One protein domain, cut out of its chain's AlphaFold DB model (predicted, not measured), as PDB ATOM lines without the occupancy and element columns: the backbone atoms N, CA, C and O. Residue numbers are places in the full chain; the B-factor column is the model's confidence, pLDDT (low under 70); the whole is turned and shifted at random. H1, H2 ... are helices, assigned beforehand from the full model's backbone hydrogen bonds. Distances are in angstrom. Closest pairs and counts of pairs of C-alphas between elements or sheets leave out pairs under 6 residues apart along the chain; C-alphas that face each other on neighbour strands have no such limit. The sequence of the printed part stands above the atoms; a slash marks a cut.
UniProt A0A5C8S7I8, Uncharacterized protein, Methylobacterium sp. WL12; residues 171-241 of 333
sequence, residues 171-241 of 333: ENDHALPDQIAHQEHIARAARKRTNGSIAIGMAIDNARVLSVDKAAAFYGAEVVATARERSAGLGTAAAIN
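Overview. This is residues 171 to 241 of the 333 residues of an uncharacterized protein of Methylobacterium sp. WL12 (UniProt A0A5C8S7I8). H1, the longest helix, makes one side of a cluster of crossed helices: H2 folds back from it as a hairpin, H4 crosses H2, and H3 bridges H4 and H1. The 71 printed residues hold four named helices, H1 to H4, and no named strand; the class is all helix. The whole is compact, radius of gyration of the C-alphas 11.5 A, spanning 30 by 26 by 20 A.

Arrangement. Look at H1, residues 177 to 191: residues 186 to 191 alone touch H2, residues 196 to 206, closest C-alphas Ala 190 and Gly 196, 5.2 A. H4, residues 221 to 231, touches H2 about perpendicular at 78 degrees, closest C-alphas Gly 201 and Arg 228, 4.1 A. H3, residues 212 to 219, touches H4, closest C-alphas Ala 216 and Val 224, 6.0 A. Residues 183 to 187 of H1 alone only just touch H3, with 3 pairs of C-alphas within 8 A, the closest Ala 187 and Ala 215. H1 and H4 are apart. Every O i to N i+4 pair is within hydrogen-bond range in H2, H3 and H4, and 10 of 11 in H1.

Along the chain. Find C-alpha 177 at (-31.795, -24.727, 23.466), where H1 begins its 21.8 A; H4, 15.5 A, ends at C-alpha 231, (-30.876, -1.966, 39.933).

Size, cuts and confidence. The printed part has no cut, its three links between helices are tight, and no printed residue is under 70 in pLDDT.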
ATOM      1  N   GLU A 171     -34.936  -9.489  22.819       95.31
ATOM      2  CA  GLU A 171     -35.366  -9.092  21.473       95.31
ATOM      3  C   GLU A 171     -35.100 -10.153  20.388       95.31
ATOM      4  O   GLU A 171     -35.758 -10.105  19.349       95.31
ATOM      5  N   ASN A 172     -34.199 -11.106  20.643       96.50
ATOM      6  CA  ASN A 172     -33.795 -12.191  19.747       96.50
ATOM      7  C   ASN A 172     -34.116 -13.583  20.319       96.50
ATOM      8  O   ASN A 172     -33.601 -14.576  19.813       96.50
ATOM      9  N   ASP A 173     -34.922 -13.687  21.380       95.62
ATOM     10  CA  ASP A 173     -35.248 -14.975  21.998       95.62
ATOM     11  C   ASP A 173     -36.259 -15.758  21.140       95.62
ATOM     12  O   ASP A 173     -37.423 -15.374  20.983       95.62
ATOM     13  N   HIS A 174     -35.800 -16.879  20.586       95.38
ATOM     14  CA  HIS A 174     -36.604 -17.834  19.825       95.38
ATOM     15  C   HIS A 174     -36.773 -19.155  20.586       95.38
ATOM     16  O   HIS A 174     -37.184 -20.155  20.000       95.38
ATOM     17  N   ALA A 175     -36.473 -19.173  21.890       95.00
ATOM     18  CA  ALA A 175     -36.471 -20.369  22.722       95.00
ATOM     19  C   ALA A 175     -35.547 -21.475  22.177       95.00
ATOM     20  O   ALA A 175     -35.828 -22.667  22.314       95.00
ATOM     21  N   LEU A 176     -34.423 -21.094  21.559       96.56
ATOM     22  CA  LEU A 176     -33.398 -22.060  21.174       96.56
ATOM     23  C   LEU A 176     -32.831 -22.750  22.426       96.56
ATOM     24  O   LEU A 176     -32.674 -22.090  23.459       96.56
ATOM     25  N   PRO A 177     -32.422 -24.032  22.342       96.94
ATOM     26  CA  PRO A 177     -31.795 -24.727  23.466       96.94
ATOM     27  C   PRO A 177     -30.632 -23.942  24.094       96.94
ATOM     28  O   PRO A 177     -30.510 -23.886  25.316       96.94
ATOM     29  N   ASP A 178     -29.827 -23.259  23.276       97.06
ATOM     30  CA  ASP A 178     -28.709 -22.438  23.755       97.06
ATOM     31  C   ASP A 178     -29.158 -21.182  24.504       97.06
ATOM     32  O   ASP A 178     -28.548 -20.823  25.510       97.06
ATOM     33  N   GLN A 179     -30.243 -20.542  24.062       97.19
ATOM     34  CA  GLN A 179     -30.826 -19.377  24.734       97.19
ATOM     35  C   GLN A 179     -31.428 -19.770  26.082       97.19
ATOM     36  O   GLN A 179     -31.185 -19.117  27.095       97.19
ATOM     37  N   ILE A 180     -32.147 -20.893  26.119       96.50
ATOM     38  CA  ILE A 180     -32.713 -21.451  27.350       96.50
ATOM     39  C   ILE A 180     -31.596 -21.769  28.350       96.50
ATOM     40  O   ILE A 180     -31.699 -21.353  29.509       96.50
ATOM     41  N   ALA A 181     -30.539 -22.455  27.900       96.81
ATOM     42  CA  ALA A 181     -29.391 -22.828  28.723       96.81
ATOM     43  C   ALA A 181     -28.626 -21.605  29.253       96.81
ATOM     44  O   ALA A 181     -28.187 -21.605  30.404       96.81
ATOM     45  N   HIS A 182     -28.492 -20.549  28.445       97.38
ATOM     46  CA  HIS A 182     -27.863 -19.292  28.859       97.38
ATOM     47  C   HIS A 182     -28.679 -18.569  29.929       97.38
ATOM     48  O   HIS A 182     -28.129 -18.240  30.981       97.38
ATOM     49  N   GLN A 183     -29.997 -18.435  29.747       96.81
ATOM     50  CA  GLN A 183     -30.866 -17.841  30.770       96.81
ATOM     51  C   GLN A 183     -30.789 -18.614  32.100       96.81
ATOM     52  O   GLN A 183     -30.726 -18.020  33.176       96.81
ATOM     53  N   GLU A 184     -30.748 -19.948  32.051       95.62
ATOM     54  CA  GLU A 184     -30.573 -20.775  33.252       95.62
ATOM     55  C   GLU A 184     -29.192 -20.623  33.894       95.62
ATOM     56  O   GLU A 184     -29.070 -20.619  35.122       95.62
ATOM     57  N   HIS A 185     -28.141 -20.511  33.082       95.12
ATOM     58  CA  HIS A 185     -26.799 -20.229  33.569       95.12
ATOM     59  C   HIS A 185     -26.762 -18.893  34.309       95.12
ATOM     60  O   HIS A 185     -26.295 -18.862  35.445       95.12
ATOM     61  N   ILE A 186     -27.327 -17.833  33.728       95.25
ATOM     62  CA  ILE A 186     -27.424 -16.508  34.352       95.25
ATOM     63  C   ILE A 186     -28.193 -16.589  35.668       95.25
ATOM     64  O   ILE A 186     -27.725 -16.074  36.684       95.25
ATOM     65  N   ALA A 187     -29.343 -17.266  35.684       94.06
ATOM     66  CA  ALA A 187     -30.129 -17.450  36.900       94.06
ATOM     67  C   ALA A 187     -29.341 -18.204  37.991       94.06
ATOM     68  O   ALA A 187     -29.450 -17.903  39.172       94.06
ATOM     69  N   ARG A 188     -28.465 -19.149  37.643       93.19
ATOM     70  CA  ARG A 188     -27.590 -19.792  38.642       93.19
ATOM     71  C   ARG A 188     -26.415 -18.903  39.056       93.19
ATOM     72  O   ARG A 188     -26.058 -18.878  40.235       93.19
ATOM     73  N   ALA A 189     -25.805 -18.199  38.107       92.00
ATOM     74  CA  ALA A 189     -24.597 -17.408  38.310       92.00
ATOM     75  C   ALA A 189     -24.872 -16.123  39.101       92.00
ATOM     76  O   ALA A 189     -24.151 -15.831  40.053       92.00
ATOM     77  N   ALA A 190     -25.956 -15.404  38.788       91.88
ATOM     78  CA  ALA A 190     -26.326 -14.158  39.461       91.88
ATOM     79  C   ALA A 190     -26.495 -14.344  40.978       91.88
ATOM     80  O   ALA A 190     -26.066 -13.495  41.755       91.88
ATOM     81  N   ARG A 191     -27.025 -15.494  41.419       87.19
ATOM     82  CA  ARG A 191     -27.169 -15.836  42.843       87.19
ATOM     83  C   ARG A 191     -25.840 -15.907  43.598       87.19
ATOM     84  O   ARG A 191     -25.807 -15.626  44.791       87.19
ATOM     85  N   LYS A 192     -24.759 -16.306  42.925       87.88
ATOM     86  CA  LYS A 192     -23.426 -16.469  43.531       87.88
ATOM     87  C   LYS A 192     -22.642 -15.156  43.610       87.88
ATOM     88  O   LYS A 192     -21.538 -15.135  44.146       87.88
ATOM     89  N   ARG A 193     -23.182 -14.063  43.063       88.25
ATOM     90  CA  ARG A 193     -22.530 -12.750  43.047       88.25
ATOM     91  C   ARG A 193     -22.664 -12.073  44.409       88.25
ATOM     92  O   ARG A 193     -23.707 -12.169  45.049       88.25
ATOM     93  N   THR A 194     -21.651 -11.290  44.785       87.50
ATOM     94  CA  THR A 194     -21.645 -10.493  46.027       87.50
ATOM     95  C   THR A 194     -22.905  -9.635  46.166       87.50
ATOM     96  O   THR A 194     -23.521  -9.610  47.222       87.50
ATOM     97  N   ASN A 195     -23.336  -9.003  45.067       90.75
ATOM     98  CA  ASN A 195     -24.572  -8.223  44.994       90.75
ATOM     99  C   ASN A 195     -25.593  -8.907  44.074       90.75
ATOM    100  O   ASN A 195     -26.004  -8.336  43.064       90.75
ATOM    101  N   GLY A 196     -25.990 -10.140  44.406       92.81
ATOM    102  CA  GLY A 196     -26.870 -10.957  43.561       92.81
ATOM    103  C   GLY A 196     -28.181 -10.269  43.166       92.81
ATOM    104  O   GLY A 196     -28.580 -10.339  42.010       92.81
ATOM    105  N   SER A 197     -28.793  -9.505  44.074       94.31
ATOM    106  CA  SER A 197     -29.999  -8.717  43.781       94.31
ATOM    107  C   SER A 197     -29.780  -7.690  42.661       94.31
ATOM    108  O   SER A 197     -30.607  -7.595  41.764       94.31
ATOM    109  N   ILE A 198     -28.657  -6.962  42.673       94.44
ATOM    110  CA  ILE A 198     -28.324  -6.003  41.609       94.44
ATOM    111  C   ILE A 198     -27.999  -6.755  40.314       94.44
ATOM    112  O   ILE A 198     -28.448  -6.353  39.246       94.44
ATOM    113  N   ALA A 199     -27.268  -7.871  40.399       94.81
ATOM    114  CA  ALA A 199     -26.925  -8.684  39.232       94.81
ATOM    115  C   ALA A 199     -28.172  -9.234  38.517       94.81
ATOM    116  O   ALA A 199     -28.234  -9.192  37.292       94.81
ATOM    117  N   ILE A 200     -29.178  -9.697  39.269       96.12
ATOM    118  CA  ILE A 200     -30.463 -10.155  38.722       96.12
ATOM    119  C   ILE A 200     -31.160  -9.010  37.983       96.12
ATOM    120  O   ILE A 200     -31.514  -9.171  36.818       96.12
ATOM    121  N   GLY A 201     -31.320  -7.853  38.629       96.12
ATOM    122  CA  GLY A 201     -31.978  -6.701  38.015       96.12
ATOM    123  C   GLY A 201     -31.256  -6.204  36.756       96.12
ATOM    124  O   GLY A 201     -31.881  -6.025  35.714       96.12
ATOM    125  N   MET A 202     -29.919  -6.122  36.784       95.19
ATOM    126  CA  MET A 202     -29.112  -5.764  35.610       95.19
ATOM    127  C   MET A 202     -29.221  -6.786  34.467       95.19
ATOM    128  O   MET A 202     -29.254  -6.386  33.303       95.19
ATOM    129  N   ALA A 203     -29.279  -8.089  34.762       95.88
ATOM    130  CA  ALA A 203     -29.461  -9.120  33.737       95.88
ATOM    131  C   ALA A 203     -30.819  -8.996  33.025       95.88
ATOM    132  O   ALA A 203     -30.903  -9.247  31.821       95.88
ATOM    133  N   ILE A 204     -31.857  -8.597  33.764       96.44
ATOM    134  CA  ILE A 204     -33.217  -8.417  33.249       96.44
ATOM    135  C   ILE A 204     -33.332  -7.107  32.464       96.44
ATOM    136  O   ILE A 204     -33.688  -7.128  31.290       96.44
ATOM    137  N   ASP A 205     -33.024  -5.971  33.089       95.50
ATOM    138  CA  ASP A 205     -33.382  -4.660  32.538       95.50
ATOM    139  C   ASP A 205     -32.277  -4.069  31.645       95.50
ATOM    140  O   ASP A 205     -32.566  -3.523  30.578       95.50
ATOM    141  N   ASN A 206     -31.001  -4.220  32.021       94.06
ATOM    142  CA  ASN A 206     -29.899  -3.603  31.272       94.06
ATOM    143  C   ASN A 206     -29.411  -4.486  30.130       94.06
ATOM    144  O   ASN A 206     -29.350  -4.046  28.980       94.06
ATOM    145  N   ALA A 207     -29.027  -5.721  30.456       95.00
ATOM    146  CA  ALA A 207     -28.493  -6.667  29.487       95.00
ATOM    147  C   ALA A 207     -29.607  -7.372  28.698       95.00
ATOM    148  O   ALA A 207     -29.367  -7.798  27.570       95.00
ATOM    149  N   ARG A 208     -30.825  -7.453  29.262       96.25
ATOM    150  CA  ARG A 208     -31.990  -8.135  28.675       96.25
ATOM    151  C   ARG A 208     -31.684  -9.570  28.266       96.25
ATOM    152  O   ARG A 208     -32.096 -10.004  27.204       96.25
ATOM    153  N   VAL A 209     -30.953 -10.299  29.095       96.62
ATOM    154  CA  VAL A 209     -30.554 -11.698  28.849       96.62
ATOM    155  C   VAL A 209     -31.275 -12.687  29.764       96.62
ATOM    156  O   VAL A 209     -31.036 -13.887  29.693       96.62
ATOM    157  N   LEU A 210     -32.144 -12.202  30.652       96.31
ATOM    158  CA  LEU A 210     -32.964 -13.020  31.538       96.31
ATOM    159  C   LEU A 210     -34.392 -12.473  31.543       96.31
ATOM    160  O   LEU A 210     -34.606 -11.307  31.868       96.31
ATOM    161  N   SER A 211     -35.375 -13.304  31.198       95.81
ATOM    162  CA  SER A 211     -36.777 -12.885  31.227       95.81
ATOM    163  C   SER A 211     -37.294 -12.752  32.661       95.81
ATOM    164  O   SER A 211     -36.858 -13.469  33.568       95.81
ATOM    165  N   VAL A 212     -38.263 -11.854  32.862       96.75
ATOM    166  CA  VAL A 212     -38.920 -11.665  34.166       96.75
ATOM    167  C   VAL A 212     -39.573 -12.965  34.632       96.75
ATOM    168  O   VAL A 212     -39.384 -13.351  35.781       96.75
ATOM    169  N   ASP A 213     -40.263 -13.678  33.739       95.75
ATOM    170  CA  ASP A 213     -40.950 -14.930  34.069       95.75
ATOM    171  C   ASP A 213     -39.970 -16.017  34.514       95.75
ATOM    172  O   ASP A 213     -40.195 -16.694  35.519       95.75
ATOM    173  N   LYS A 214     -38.837 -16.163  33.812       95.06
ATOM    174  CA  LYS A 214     -37.832 -17.171  34.165       95.06
ATOM    175  C   LYS A 214     -37.097 -16.809  35.450       95.06
ATOM    176  O   LYS A 214     -36.842 -17.687  36.273       95.06
ATOM    177  N   ALA A 215     -36.815 -15.525  35.664       96.69
ATOM    178  CA  ALA A 215     -36.298 -15.046  36.938       96.69
ATOM    179  C   ALA A 215     -37.298 -15.306  38.078       96.69
ATOM    180  O   ALA A 215     -36.909 -15.805  39.129       96.69
ATOM    181  N   ALA A 216     -38.586 -15.022  37.874       97.25
ATOM    182  CA  ALA A 216     -39.622 -15.197  38.888       97.25
ATOM    183  C   ALA A 216     -39.837 -16.676  39.229       97.25
ATOM    184  O   ALA A 216     -39.979 -17.009  40.403       97.25
ATOM    185  N   ALA A 217     -39.771 -17.568  38.239       96.25
ATOM    186  CA  ALA A 217     -39.792 -19.010  38.464       96.25
ATOM    187  C   ALA A 217     -38.592 -19.497  39.298       96.25
ATOM    188  O   ALA A 217     -38.723 -20.442  40.072       96.25
ATOM    189  N   PHE A 218     -37.427 -18.857  39.157       96.00
ATOM    190  CA  PHE A 218     -36.202 -19.255  39.855       96.00
ATOM    191  C   PHE A 218     -36.071 -18.653  41.265       96.00
ATOM    192  O   PHE A 218     -35.547 -19.303  42.169       96.00
ATOM    193  N   TYR A 219     -36.523 -17.410  41.457       96.44
ATOM    194  CA  TYR A 219     -36.281 -16.623  42.673       96.44
ATOM    195  C   TYR A 219     -37.543 -16.226  43.448       96.44
ATOM    196  O   TYR A 219     -37.433 -15.809  44.598       96.44
ATOM    197  N   GLY A 220     -38.723 -16.331  42.837       97.69
ATOM    198  CA  GLY A 220     -39.966 -15.745  43.336       97.69
ATOM    199  C   GLY A 220     -40.187 -14.314  42.831       97.69
ATOM    200  O   GLY A 220     -39.251 -13.525  42.690       97.69
ATOM    201  N   ALA A 221     -41.449 -13.968  42.560       97.81
ATOM    202  CA  ALA A 221     -41.827 -12.686  41.958       97.81
ATOM    203  C   ALA A 221     -41.423 -11.465  42.810       97.81
ATOM    204  O   ALA A 221     -40.951 -10.468  42.269       97.81
ATOM    205  N   GLU A 222     -41.545 -11.555  44.137       97.69
ATOM    206  CA  GLU A 222     -41.189 -10.472  45.068       97.69
ATOM    207  C   GLU A 222     -39.682 -10.162  45.055       97.69
ATOM    208  O   GLU A 222     -39.269  -8.999  45.005       97.69
ATOM    209  N   VAL A 223     -38.846 -11.208  45.020       97.12
ATOM    210  CA  VAL A 223     -37.385 -11.067  44.940       97.12
ATOM    211  C   VAL A 223     -36.989 -10.397  43.631       97.12
ATOM    212  O   VAL A 223     -36.132  -9.514  43.626       97.12
ATOM    213  N   VAL A 224     -37.629 -10.779  42.523       97.81
ATOM    214  CA  VAL A 224     -37.379 -10.174  41.210       97.81
ATOM    215  C   VAL A 224     -37.816  -8.712  41.176       97.81
ATOM    216  O   VAL A 224     -37.057  -7.877  40.688       97.81
ATOM    217  N   ALA A 225     -38.985  -8.376  41.724       97.75
ATOM    218  CA  ALA A 225     -39.445  -6.991  41.809       97.75
ATOM    219  C   ALA A 225     -38.445  -6.116  42.586       97.75
ATOM    220  O   ALA A 225     -37.983  -5.097  42.070       97.75
ATOM    221  N   THR A 226     -38.015  -6.584  43.761       97.19
ATOM    222  CA  THR A 226     -37.011  -5.902  44.596       97.19
ATOM    223  C   THR A 226     -35.664  -5.769  43.879       97.19
ATOM    224  O   THR A 226     -34.993  -4.741  43.971       97.19
ATOM    225  N   ALA A 227     -35.237  -6.809  43.158       97.12
ATOM    226  CA  ALA A 227     -33.988  -6.805  42.404       97.12
ATOM    227  C   ALA A 227     -33.974  -5.738  41.305       97.12
ATOM    228  O   ALA A 227     -32.997  -4.999  41.194       97.12
ATOM    229  N   ARG A 228     -35.066  -5.635  40.541       97.06
ATOM    230  CA  ARG A 228     -35.229  -4.639  39.477       97.06
ATOM    231  C   ARG A 228     -35.261  -3.217  40.028       97.06
ATOM    232  O   ARG A 228     -34.554  -2.357  39.508       97.06
ATOM    233  N   GLU A 229     -35.991  -2.991  41.123       96.88
ATOM    234  CA  GLU A 229     -36.019  -1.696  41.816       96.88
ATOM    235  C   GLU A 229     -34.618  -1.274  42.278       96.88
ATOM    236  O   GLU A 229     -34.170  -0.168  41.990       96.88
ATOM    237  N   ARG A 230     -33.871  -2.179  42.920       95.62
ATOM    238  CA  ARG A 230     -32.507  -1.896  43.399       95.62
ATOM    239  C   ARG A 230     -31.500  -1.646  42.284       95.62
ATOM    240  O   ARG A 230     -30.500  -0.971  42.517       95.62
ATOM    241  N   SER A 231     -31.716  -2.221  41.105       95.44
ATOM    242  CA  SER A 231     -30.876  -1.966  39.933       95.44
ATOM    243  C   SER A 231     -31.313  -0.752  39.117       95.44
ATOM    244  O   SER A 231     -30.596  -0.367  38.196       95.44
ATOM    245  N   ALA A 232     -32.471  -0.156  39.415       93.50
ATOM    246  CA  ALA A 232     -33.004   0.952  38.636       93.50
ATOM    247  C   ALA A 232     -32.023   2.135  38.638       93.50
ATOM    248  O   ALA A 232     -31.568   2.592  39.684       93.50
ATOM    249  N   GLY A 233     -31.668   2.616  37.444       89.00
ATOM    250  CA  GLY A 233     -30.704   3.706  37.269       89.00
ATOM    251  C   GLY A 233     -29.230   3.312  37.431       89.00
ATOM    252  O   GLY A 233     -28.363   4.174  37.292       89.00
ATOM    253  N   LEU A 234     -28.914   2.038  37.693       90.75
ATOM    254  CA  LEU A 234     -27.537   1.546  37.702       90.75
ATOM    255  C   LEU A 234     -27.141   1.028  36.320       90.75
ATOM    256  O   LEU A 234     -27.825   0.184  35.753       90.75
ATOM    257  N   GLY A 235     -25.979   1.455  35.825       86.62
ATOM    258  CA  GLY A 235     -25.426   1.003  34.546       86.62
ATOM    259  C   GLY A 235     -26.131   1.586  33.316       86.62
ATOM    260  O   GLY A 235     -27.070   2.368  33.417       86.62
ATOM    261  N   THR A 236     -25.646   1.200  32.137       88.44
ATOM    262  CA  THR A 236     -26.206   1.627  30.848       88.44
ATOM    263  C   THR A 236     -26.917   0.450  30.204       88.44
ATOM    264  O   THR A 236     -26.324  -0.620  30.050       88.44
ATOM    265  N   ALA A 237     -28.178   0.637  29.814       90.69
ATOM    266  CA  ALA A 237     -28.912  -0.378  29.069       90.69
ATOM    267  C   ALA A 237     -28.205  -0.675  27.740       90.69
ATOM    268  O   ALA A 237     -27.806   0.239  27.013       90.69
ATOM    269  N   ALA A 238     -28.058  -1.957  27.407       89.62
ATOM    270  CA  ALA A 238     -27.459  -2.357  26.144       89.62
ATOM    271  C   ALA A 238     -28.323  -1.859  24.975       89.62
ATOM    272  O   ALA A 238     -29.553  -1.934  25.036       89.62
ATOM    273  N   ALA A 239     -27.703  -1.394  23.887       92.19
ATOM    274  CA  ALA A 239     -28.438  -1.000  22.685       92.19
ATOM    275  C   ALA A 239     -29.295  -2.167  22.168       92.19
ATOM    276  O   ALA A 239     -28.853  -3.319  22.192       92.19
ATOM    277  N   ILE A 240     -30.523  -1.882  21.731       94.62
ATOM    278  CA  ILE A 240     -31.381  -2.895  21.107       94.62
ATOM    279  C   ILE A 240     -30.757  -3.271  19.766       94.62
ATOM    280  O   ILE A 240     -30.502  -2.402  18.935       94.62
ATOM    281  N   ASN A 241     -30.492  -4.559  19.575       95.31
ATOM    282  CA  ASN A 241     -29.899  -5.082  18.349       95.31
ATOM    283  C   ASN A 241     -30.665  -6.335  17.925       95.31
ATOM    284  O   ASN A 241     -30.416  -7.419  18.455       95.31
TER     285      ASN A 241